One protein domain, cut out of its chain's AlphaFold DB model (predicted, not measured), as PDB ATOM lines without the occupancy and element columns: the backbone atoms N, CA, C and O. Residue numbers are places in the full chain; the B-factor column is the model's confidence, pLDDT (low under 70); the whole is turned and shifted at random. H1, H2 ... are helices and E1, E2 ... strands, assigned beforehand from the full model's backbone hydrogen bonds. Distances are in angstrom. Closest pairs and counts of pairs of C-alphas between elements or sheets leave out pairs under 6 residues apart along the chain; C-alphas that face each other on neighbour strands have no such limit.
ATOM      1  N   LYS A  41      -7.109 -32.393  -3.155       95.25
ATOM      2  CA  LYS A  41      -7.638 -31.887  -1.886       95.25
ATOM      3  C   LYS A  41      -8.260 -32.997  -1.033       95.25
ATOM      4  O   LYS A  41      -7.960 -33.076   0.153       95.25
ATOM      5  N   VAL A  42      -9.130 -33.825  -1.617       97.00
ATOM      6  CA  VAL A  42      -9.824 -34.909  -0.895       97.00
ATOM      7  C   VAL A  42      -8.858 -36.028  -0.507       97.00
ATOM      8  O   VAL A  42      -8.998 -36.608   0.564       97.00
ATOM      9  N   ALA A  43      -7.864 -36.312  -1.347       94.19
ATOM     10  CA  ALA A  43      -6.855 -37.336  -1.094       94.19
ATOM     11  C   ALA A  43      -5.685 -36.853  -0.215       94.19
ATOM     12  O   ALA A  43      -4.780 -37.636   0.059       94.19
ATOM     13  N   HIS A  44      -5.689 -35.588   0.224       93.75
ATOM     14  CA  HIS A  44      -4.599 -34.965   0.986       93.75
ATOM     15  C   HIS A  44      -3.229 -35.055   0.288       93.75
ATOM     16  O   HIS A  44      -2.203 -35.287   0.924       93.75
ATOM     17  N   ILE A  45      -3.215 -34.861  -1.032       90.94
ATOM     18  CA  ILE A  45      -2.008 -34.900  -1.862       90.94
ATOM     19  C   ILE A  45      -1.543 -33.470  -2.131       90.94
ATOM     20  O   ILE A  45      -2.275 -32.671  -2.715       90.94
ATOM     21  N   THR A  46      -0.310 -33.158  -1.736       87.50
ATOM     22  CA  THR A  46       0.299 -31.836  -1.961       87.50
ATOM     23  C   THR A  46       0.873 -31.706  -3.373       87.50
ATOM     24  O   THR A  46       0.708 -30.674  -4.020       87.50
ATOM     25  N   PHE A  47       1.528 -32.756  -3.876       87.00
ATOM     26  CA  PHE A  47       2.118 -32.797  -5.212       87.00
ATOM     27  C   PHE A  47       2.087 -34.220  -5.785       87.00
ATOM     28  O   PHE A  47       2.001 -35.200  -5.049       87.00
ATOM     29  N   GLY A  48       2.145 -34.321  -7.110       89.31
ATOM     30  CA  GLY A  48       2.162 -35.585  -7.839       89.31
ATOM     31  C   GLY A  48       2.043 -35.350  -9.341       89.31
ATOM     32  O   GLY A  48       1.672 -34.255  -9.777       89.31
ATOM     33  N   THR A  49       2.350 -36.374 -10.132       91.69
ATOM     34  CA  THR A  49       2.102 -36.381 -11.579       91.69
ATOM     35  C   THR A  49       0.808 -37.122 -11.870       91.69
ATOM     36  O   THR A  49       0.466 -38.075 -11.173       91.69
ATOM     37  N   VAL A  50       0.063 -36.668 -12.876       93.44
ATOM     38  CA  VAL A  50      -1.227 -37.261 -13.240       93.44
ATOM     39  C   VAL A  50      -1.205 -37.635 -14.706       93.44
ATOM     40  O   VAL A  50      -0.935 -36.776 -15.550       93.44
ATOM     41  N   ASP A  51      -1.557 -38.882 -14.989       92.81
ATOM     42  CA  ASP A  51      -1.534 -39.423 -16.337       92.81
ATOM     43  C   ASP A  51      -2.938 -39.454 -16.932       92.81
ATOM     44  O   ASP A  51      -3.917 -39.872 -16.302       92.81
ATOM     45  N   PHE A  52      -3.031 -38.997 -18.179       95.19
ATOM     46  CA  PHE A  52      -4.263 -38.954 -18.953       95.19
ATOM     47  C   PHE A  52      -4.044 -39.516 -20.354       95.19
ATOM     48  O   PHE A  52      -2.992 -39.317 -20.959       95.19
ATOM     49  N   ILE A  53      -5.091 -40.126 -20.907       94.88
ATOM     50  CA  ILE A  53      -5.220 -40.366 -22.347       94.88
ATOM     51  C   ILE A  53      -6.196 -39.342 -22.910       94.88
ATOM     52  O   ILE A  53      -7.269 -39.129 -22.345       94.88
ATOM     53  N   ILE A  54      -5.849 -38.736 -24.044       94.19
ATOM     54  CA  ILE A  54      -6.742 -37.839 -24.778       94.19
ATOM     55  C   ILE A  54      -7.246 -38.568 -26.022       94.19
ATOM     56  O   ILE A  54      -6.452 -39.053 -26.829       94.19
ATOM     57  N   LYS A  55      -8.567 -38.644 -26.182       93.69
ATOM     58  CA  LYS A  55      -9.214 -39.189 -27.379       93.69
ATOM     59  C   LYS A  55     -10.479 -38.397 -27.684       93.69
ATOM     60  O   LYS A  55     -11.332 -38.271 -26.808       93.69
ATOM     61  N   ASP A  56     -10.603 -37.909 -28.916       94.31
ATOM     62  CA  ASP A  56     -11.750 -37.111 -29.380       94.31
ATOM     63  C   ASP A  56     -12.038 -35.922 -28.437       94.31
ATOM     64  O   ASP A  56     -13.157 -35.749 -27.959       94.31
ATOM     65  N   ASP A  57     -10.981 -35.177 -28.081       90.56
ATOM     66  CA  ASP A  57     -10.970 -34.058 -27.118       90.56
ATOM     67  C   ASP A  57     -11.432 -34.393 -25.687       90.56
ATOM     68  O   ASP A  57     -11.525 -33.517 -24.824       90.56
ATOM     69  N   LYS A  58     -11.663 -35.675 -25.383       94.25
ATOM     70  CA  LYS A  58     -11.985 -36.149 -24.037       94.25
ATOM     71  C   LYS A  58     -10.736 -36.621 -23.314       94.25
ATOM     72  O   LYS A  58      -9.914 -37.344 -23.875       94.25
ATOM     73  N   TRP A  59     -10.646 -36.238 -22.045       96.06
ATOM     74  CA  TRP A  59      -9.552 -36.574 -21.143       96.06
ATOM     75  C   TRP A  59      -9.969 -37.739 -20.247       96.06
ATOM     76  O   TRP A  59     -10.914 -37.626 -19.468       96.06
ATOM     77  N   TYR A  60      -9.257 -38.855 -20.353       95.88
ATOM     78  CA  TYR A  60      -9.481 -40.059 -19.559       95.88
ATOM     79  C   TYR A  60      -8.362 -40.183 -18.531       95.88
ATOM     80  O   TYR A  60      -7.201 -40.332 -18.905       95.88
ATOM     81  N   PHE A  61      -8.709 -40.082 -17.248       95.44
ATOM     82  CA  PHE A  61      -7.767 -40.265 -16.142       95.44
ATOM     83  C   PHE A  61      -7.276 -41.714 -16.101       95.44
ATOM     84  O   PHE A  61      -8.091 -42.636 -16.188       95.44
ATOM     85  N   LEU A  62      -5.965 -41.902 -15.954       93.75
ATOM     86  CA  LEU A  62      -5.359 -43.213 -15.744       93.75
ATOM     87  C   LEU A  62      -4.968 -43.400 -14.284       93.75
ATOM     88  O   LEU A  62      -5.517 -44.259 -13.598       93.75
ATOM     89  N   GLU A  63      -4.030 -42.583 -13.814       92.44
ATOM     90  CA  GLU A  63      -3.477 -42.706 -12.475       92.44
ATOM     91  C   GLU A  63      -2.901 -41.390 -11.955       92.44
ATOM     92  O   GLU A  63      -2.713 -40.413 -12.686       92.44
ATOM     93  N   ILE A  64      -2.597 -41.402 -10.660       90.75
ATOM     94  CA  ILE A  64      -1.715 -40.437 -10.024       90.75
ATOM     95  C   ILE A  64      -0.460 -41.157  -9.539       90.75
ATOM     96  O   ILE A  64      -0.545 -42.164  -8.837       90.75
ATOM     97  N   ASN A  65       0.701 -40.594  -9.850       86.88
ATOM     98  CA  ASN A  65       1.971 -41.035  -9.303       86.88
ATOM     99  C   ASN A  65       2.511 -39.963  -8.344       86.88
ATOM    100  O   ASN A  65       3.053 -38.933  -8.750       86.88
ATOM    101  N   VAL A  66       2.336 -40.203  -7.041       79.75
ATOM    102  CA  VAL A  66       2.773 -39.292  -5.963       79.75
ATOM    103  C   VAL A  66       4.293 -39.251  -5.788       79.75
ATOM    104  O   VAL A  66       4.829 -38.238  -5.353       79.75
ATOM    105  N   ASN A  67       4.992 -40.319  -6.180       76.56
ATOM    106  CA  ASN A  67       6.457 -40.367  -6.198       76.56
ATOM    107  C   ASN A  67       7.046 -39.765  -7.485       76.56
ATOM    108  O   ASN A  67       8.261 -39.663  -7.582       76.56
ATOM    109  N   GLY A  68       6.172 -39.425  -8.443       66.25
ATOM    110  CA  GLY A  68       6.390 -39.008  -9.826       66.25
ATOM    111  C   GLY A  68       7.817 -39.054 -10.376       66.25
ATOM    112  O   GLY A  68       8.673 -38.254 -10.022       66.25
ATOM    113  N   ASP A  69       8.040 -39.877 -11.396       73.31
ATOM    114  CA  ASP A  69       9.180 -39.677 -12.291       73.31
ATOM    115  C   ASP A  69       8.835 -38.569 -13.300       73.31
ATOM    116  O   ASP A  69       8.309 -38.837 -14.378       73.31
ATOM    117  N   TRP A  70       9.105 -37.303 -12.961       81.25
ATOM    118  CA  TRP A  70       8.945 -36.156 -13.879       81.25
ATOM    119  C   TRP A  70      10.263 -35.677 -14.501       81.25
ATOM    120  O   TRP A  70      10.251 -34.823 -15.387       81.25
ATOM    121  N   ALA A  71      11.409 -36.208 -14.061       82.88
ATOM    122  CA  ALA A  71      12.731 -35.733 -14.478       82.88
ATOM    123  C   ALA A  71      12.984 -35.907 -15.986       82.88
ATOM    124  O   ALA A  71      13.598 -35.053 -16.625       82.88
ATOM    125  N   TRP A  72      12.481 -36.991 -16.584       84.31
ATOM    126  CA  TRP A  72      12.572 -37.199 -18.032       84.31
ATOM    127  C   TRP A  72      11.805 -36.114 -18.802       84.31
ATOM    128  O   TRP A  72      12.312 -35.604 -19.800       84.31
ATOM    129  N   LEU A  73      10.629 -35.711 -18.309       85.50
ATOM    130  CA  LEU A  73       9.817 -34.663 -18.919       85.50
ATOM    131  C   LEU A  73      10.447 -33.285 -18.711       85.50
ATOM    132  O   LEU A  73      10.457 -32.491 -19.642       85.50
ATOM    133  N   GLU A  74      11.001 -33.013 -17.527       86.00
ATOM    134  CA  GLU A  74      11.726 -31.773 -17.225       86.00
ATOM    135  C   GLU A  74      12.862 -31.532 -18.233       86.00
ATOM    136  O   GLU A  74      12.952 -30.454 -18.826       86.00
ATOM    137  N   ASN A  75      13.650 -32.579 -18.501       84.50
ATOM    138  CA  ASN A  75      14.736 -32.554 -19.479       84.50
ATOM    139  C   ASN A  75      14.236 -32.301 -20.910       84.50
ATOM    140  O   ASN A  75      14.814 -31.484 -21.624       84.50
ATOM    141  N   LEU A  76      13.164 -32.977 -21.340       84.81
ATOM    142  CA  LEU A  76      12.612 -32.807 -22.691       84.81
ATOM    143  C   LEU A  76      11.909 -31.455 -22.881       84.81
ATOM    144  O   LEU A  76      11.961 -30.876 -23.963       84.81
ATOM    145  N   ALA A  77      11.256 -30.947 -21.837       84.06
ATOM    146  CA  ALA A  77      10.538 -29.677 -21.848       84.06
ATOM    147  C   ALA A  77      11.447 -28.458 -21.616       84.06
ATOM    148  O   ALA A  77      10.958 -27.328 -21.693       84.06
ATOM    149  N   ASN A  78      12.736 -28.681 -21.320       81.81
ATOM    150  CA  ASN A  78      13.725 -27.657 -20.980       81.81
ATOM    151  C   ASN A  78      13.182 -26.648 -19.951       81.81
ATOM    152  O   ASN A  78      13.180 -25.432 -20.162       81.81
ATOM    153  N   THR A  79      12.634 -27.174 -18.857       79.62
ATOM    154  CA  THR A  79      12.005 -26.397 -17.783       79.62
ATOM    155  C   THR A  79      12.528 -26.853 -16.421       79.62
ATOM    156  O   THR A  79      13.392 -27.715 -16.358       79.62
ATOM    157  N   SER A  80      12.051 -26.257 -15.328       80.81
ATOM    158  CA  SER A  80      12.412 -26.662 -13.964       80.81
ATOM    159  C   SER A  80      11.144 -26.773 -13.120       80.81
ATOM    160  O   SER A  80      10.722 -25.830 -12.447       80.81
ATOM    161  N   PHE A  81      10.496 -27.938 -13.186       80.25
ATOM    162  CA  PHE A  81       9.398 -28.283 -12.279       80.25
ATOM    163  C   PHE A  81       9.913 -28.450 -10.851       80.25
ATOM    164  O   PHE A  81       9.214 -28.100  -9.904       80.25
ATOM    165  N   SER A  82      11.156 -28.910 -10.710       77.81
ATOM    166  CA  SER A  82      11.910 -28.956  -9.459       77.81
ATOM    167  C   SER A  82      11.862 -27.628  -8.687       77.81
ATOM    168  O   SER A  82      11.557 -27.627  -7.495       77.81
ATOM    169  N   HIS A  83      12.058 -26.485  -9.352       76.44
ATOM    170  CA  HIS A  83      11.973 -25.175  -8.697       76.44
ATOM    171  C   HIS A  83      10.547 -24.822  -8.241       76.44
ATOM    172  O   HIS A  83      10.361 -24.294  -7.146       76.44
ATOM    173  N   LEU A  84       9.529 -25.158  -9.044       76.88
ATOM    174  CA  LEU A  84       8.119 -24.948  -8.681       76.88
ATOM    175  C   LEU A  84       7.709 -25.793  -7.469       76.88
ATOM    176  O   LEU A  84       6.960 -25.323  -6.613       76.88
ATOM    177  N   LEU A  85       8.205 -27.029  -7.388       79.62
ATOM    178  CA  LEU A  85       7.965 -27.912  -6.252       79.62
ATOM    179  C   LEU A  85       8.591 -27.345  -4.975       79.62
ATOM    180  O   LEU A  85       7.912 -27.271  -3.955       79.62
ATOM    181  N   ILE A  86       9.851 -26.903  -5.040       80.12
ATOM    182  CA  ILE A  86      10.545 -26.299  -3.893       80.12
ATOM    183  C   ILE A  86       9.785 -25.068  -3.391       80.12
ATOM    184  O   ILE A  86       9.523 -24.979  -2.197       80.12
ATOM    185  N   ALA A  87       9.380 -24.158  -4.283       78.81
ATOM    186  CA  ALA A  87       8.581 -22.993  -3.899       78.81
ATOM    187  C   ALA A  87       7.276 -23.404  -3.191       78.81
ATOM    188  O   ALA A  87       6.971 -22.901  -2.117       78.81
ATOM    189  N   THR A  88       6.563 -24.399  -3.734       80.12
ATOM    190  CA  THR A  88       5.311 -24.909  -3.143       80.12
ATOM    191  C   THR A  88       5.516 -25.485  -1.737       80.12
ATOM    192  O   THR A  88       4.660 -25.308  -0.876       80.12
ATOM    193  N   LEU A  89       6.634 -26.176  -1.493       80.12
ATOM    194  CA  LEU A  89       6.949 -26.765  -0.187       80.12
ATOM    195  C   LEU A  89       7.445 -25.739   0.842       80.12
ATOM    196  O   LEU A  89       7.324 -25.991   2.033       80.12
ATOM    197  N   LEU A  90       8.031 -24.623   0.397       81.00
ATOM    198  CA  LEU A  90       8.515 -23.552   1.278       81.00
ATOM    199  C   LEU A  90       7.426 -22.528   1.635       81.00
ATOM    200  O   LEU A  90       7.570 -21.817   2.625       81.00
ATOM    201  N   GLU A  91       6.372 -22.429   0.823       74.62
ATOM    202  CA  GLU A  91       5.233 -21.523   1.037       74.62
ATOM    203  C   GLU A  91       4.075 -22.153   1.841       74.62
ATOM    204  O   GLU A  91       3.119 -21.446   2.171       74.62
ATOM    205  N   GLY A  92       4.140 -23.456   2.145       55.75
ATOM    206  CA  GLY A  92       3.156 -24.196   2.952       55.75
ATOM    207  C   GLY A  92       3.584 -24.389   4.400       55.75
ATOM    208  O   GLY A  92       2.679 -24.374   5.265       55.75
TER     209      GLY A  92
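Overview. This is residues 41 to 92 of the 92 residues of an uncharacterized protein of Lactobacillus taiwanensis DSM 21401 (UniProt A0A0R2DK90). A long hairpin of two antiparallel strands, E1 and E2, makes one arm of an open, loosely built shape, and beyond the hairpin's open end the chain goes on into two short helices, H1 and then H2, set at a steep angle to each other. The hairpin's turn at Asp 56 and the end of H2 at Leu 90 mark the two far ends of the whole, and residues 41 to 48, with no named element, lead into the hairpin. The printed part has 52 residues, with two named strands followed by two named helices in the order E1, E2, H1, H2; the sheet's order is E1 - E2, and the class is mixed, helices and strands. The whole is loose, with a radius of gyration of the C-alphas of 13.1 A, and its C-alphas span 38 by 31 by 17 A.

Arrangement. Start at residue 41 and go along to E1, residues 49 to 55, and then to E2, residues 58 to 65. These neighbour strands form a hairpin and are antiparallel, with 157 degrees between their directions. Look at N 49 and O 65, 3.0 A apart, and at N 60 and O 53, 2.8 A apart, and you find both pairs within hydrogen-bond range. E2 bends by 51 degrees at residue 62. Next come H1, residues 71 to 77, and H2, residues 81 to 90. These helices are close but not clearly touching: their closest C-alphas, those of Glu 74 and Phe 81, are 6.5 A apart. Their lines stand at a steep tilt of 61 degrees, and they run opposite ways. H1 is apart from E1, and H2 is apart from both E1 and E2. In H1 and H2 every O i to N i+4 pair is within hydrogen-bond range.

Along the chain. Find C-alpha 49 at (2.102, -36.381, -11.579); from there E1 runs 19.6 A to C-alpha 55 at (-9.214, -39.189, -27.379). E2 comes back from Lys 58 to Asn 65, 20.9 A from first to last C-alpha. H1 goes from Ala 71 to Ala 77, 9.8 A. H2 starts at Phe 81 and runs 14.4 A to C-alpha 90 at (8.515, -23.552, 1.278).

Size, cuts and confidence. Take the C-alphas of Asp 56 and Leu 90, the two farthest apart, and you span 39.2 A. The C-alphas of Lys 41 and Gly 92, the first and last printed residues, are 14.1 A apart. The printed part has no cut, and the links E1 to E2, E2 to H1 and H1 to H2 are tight. In the B-factor column the mean pLDDT of the printed part of this model is 85.7, and residues 68 and 92 are under 70.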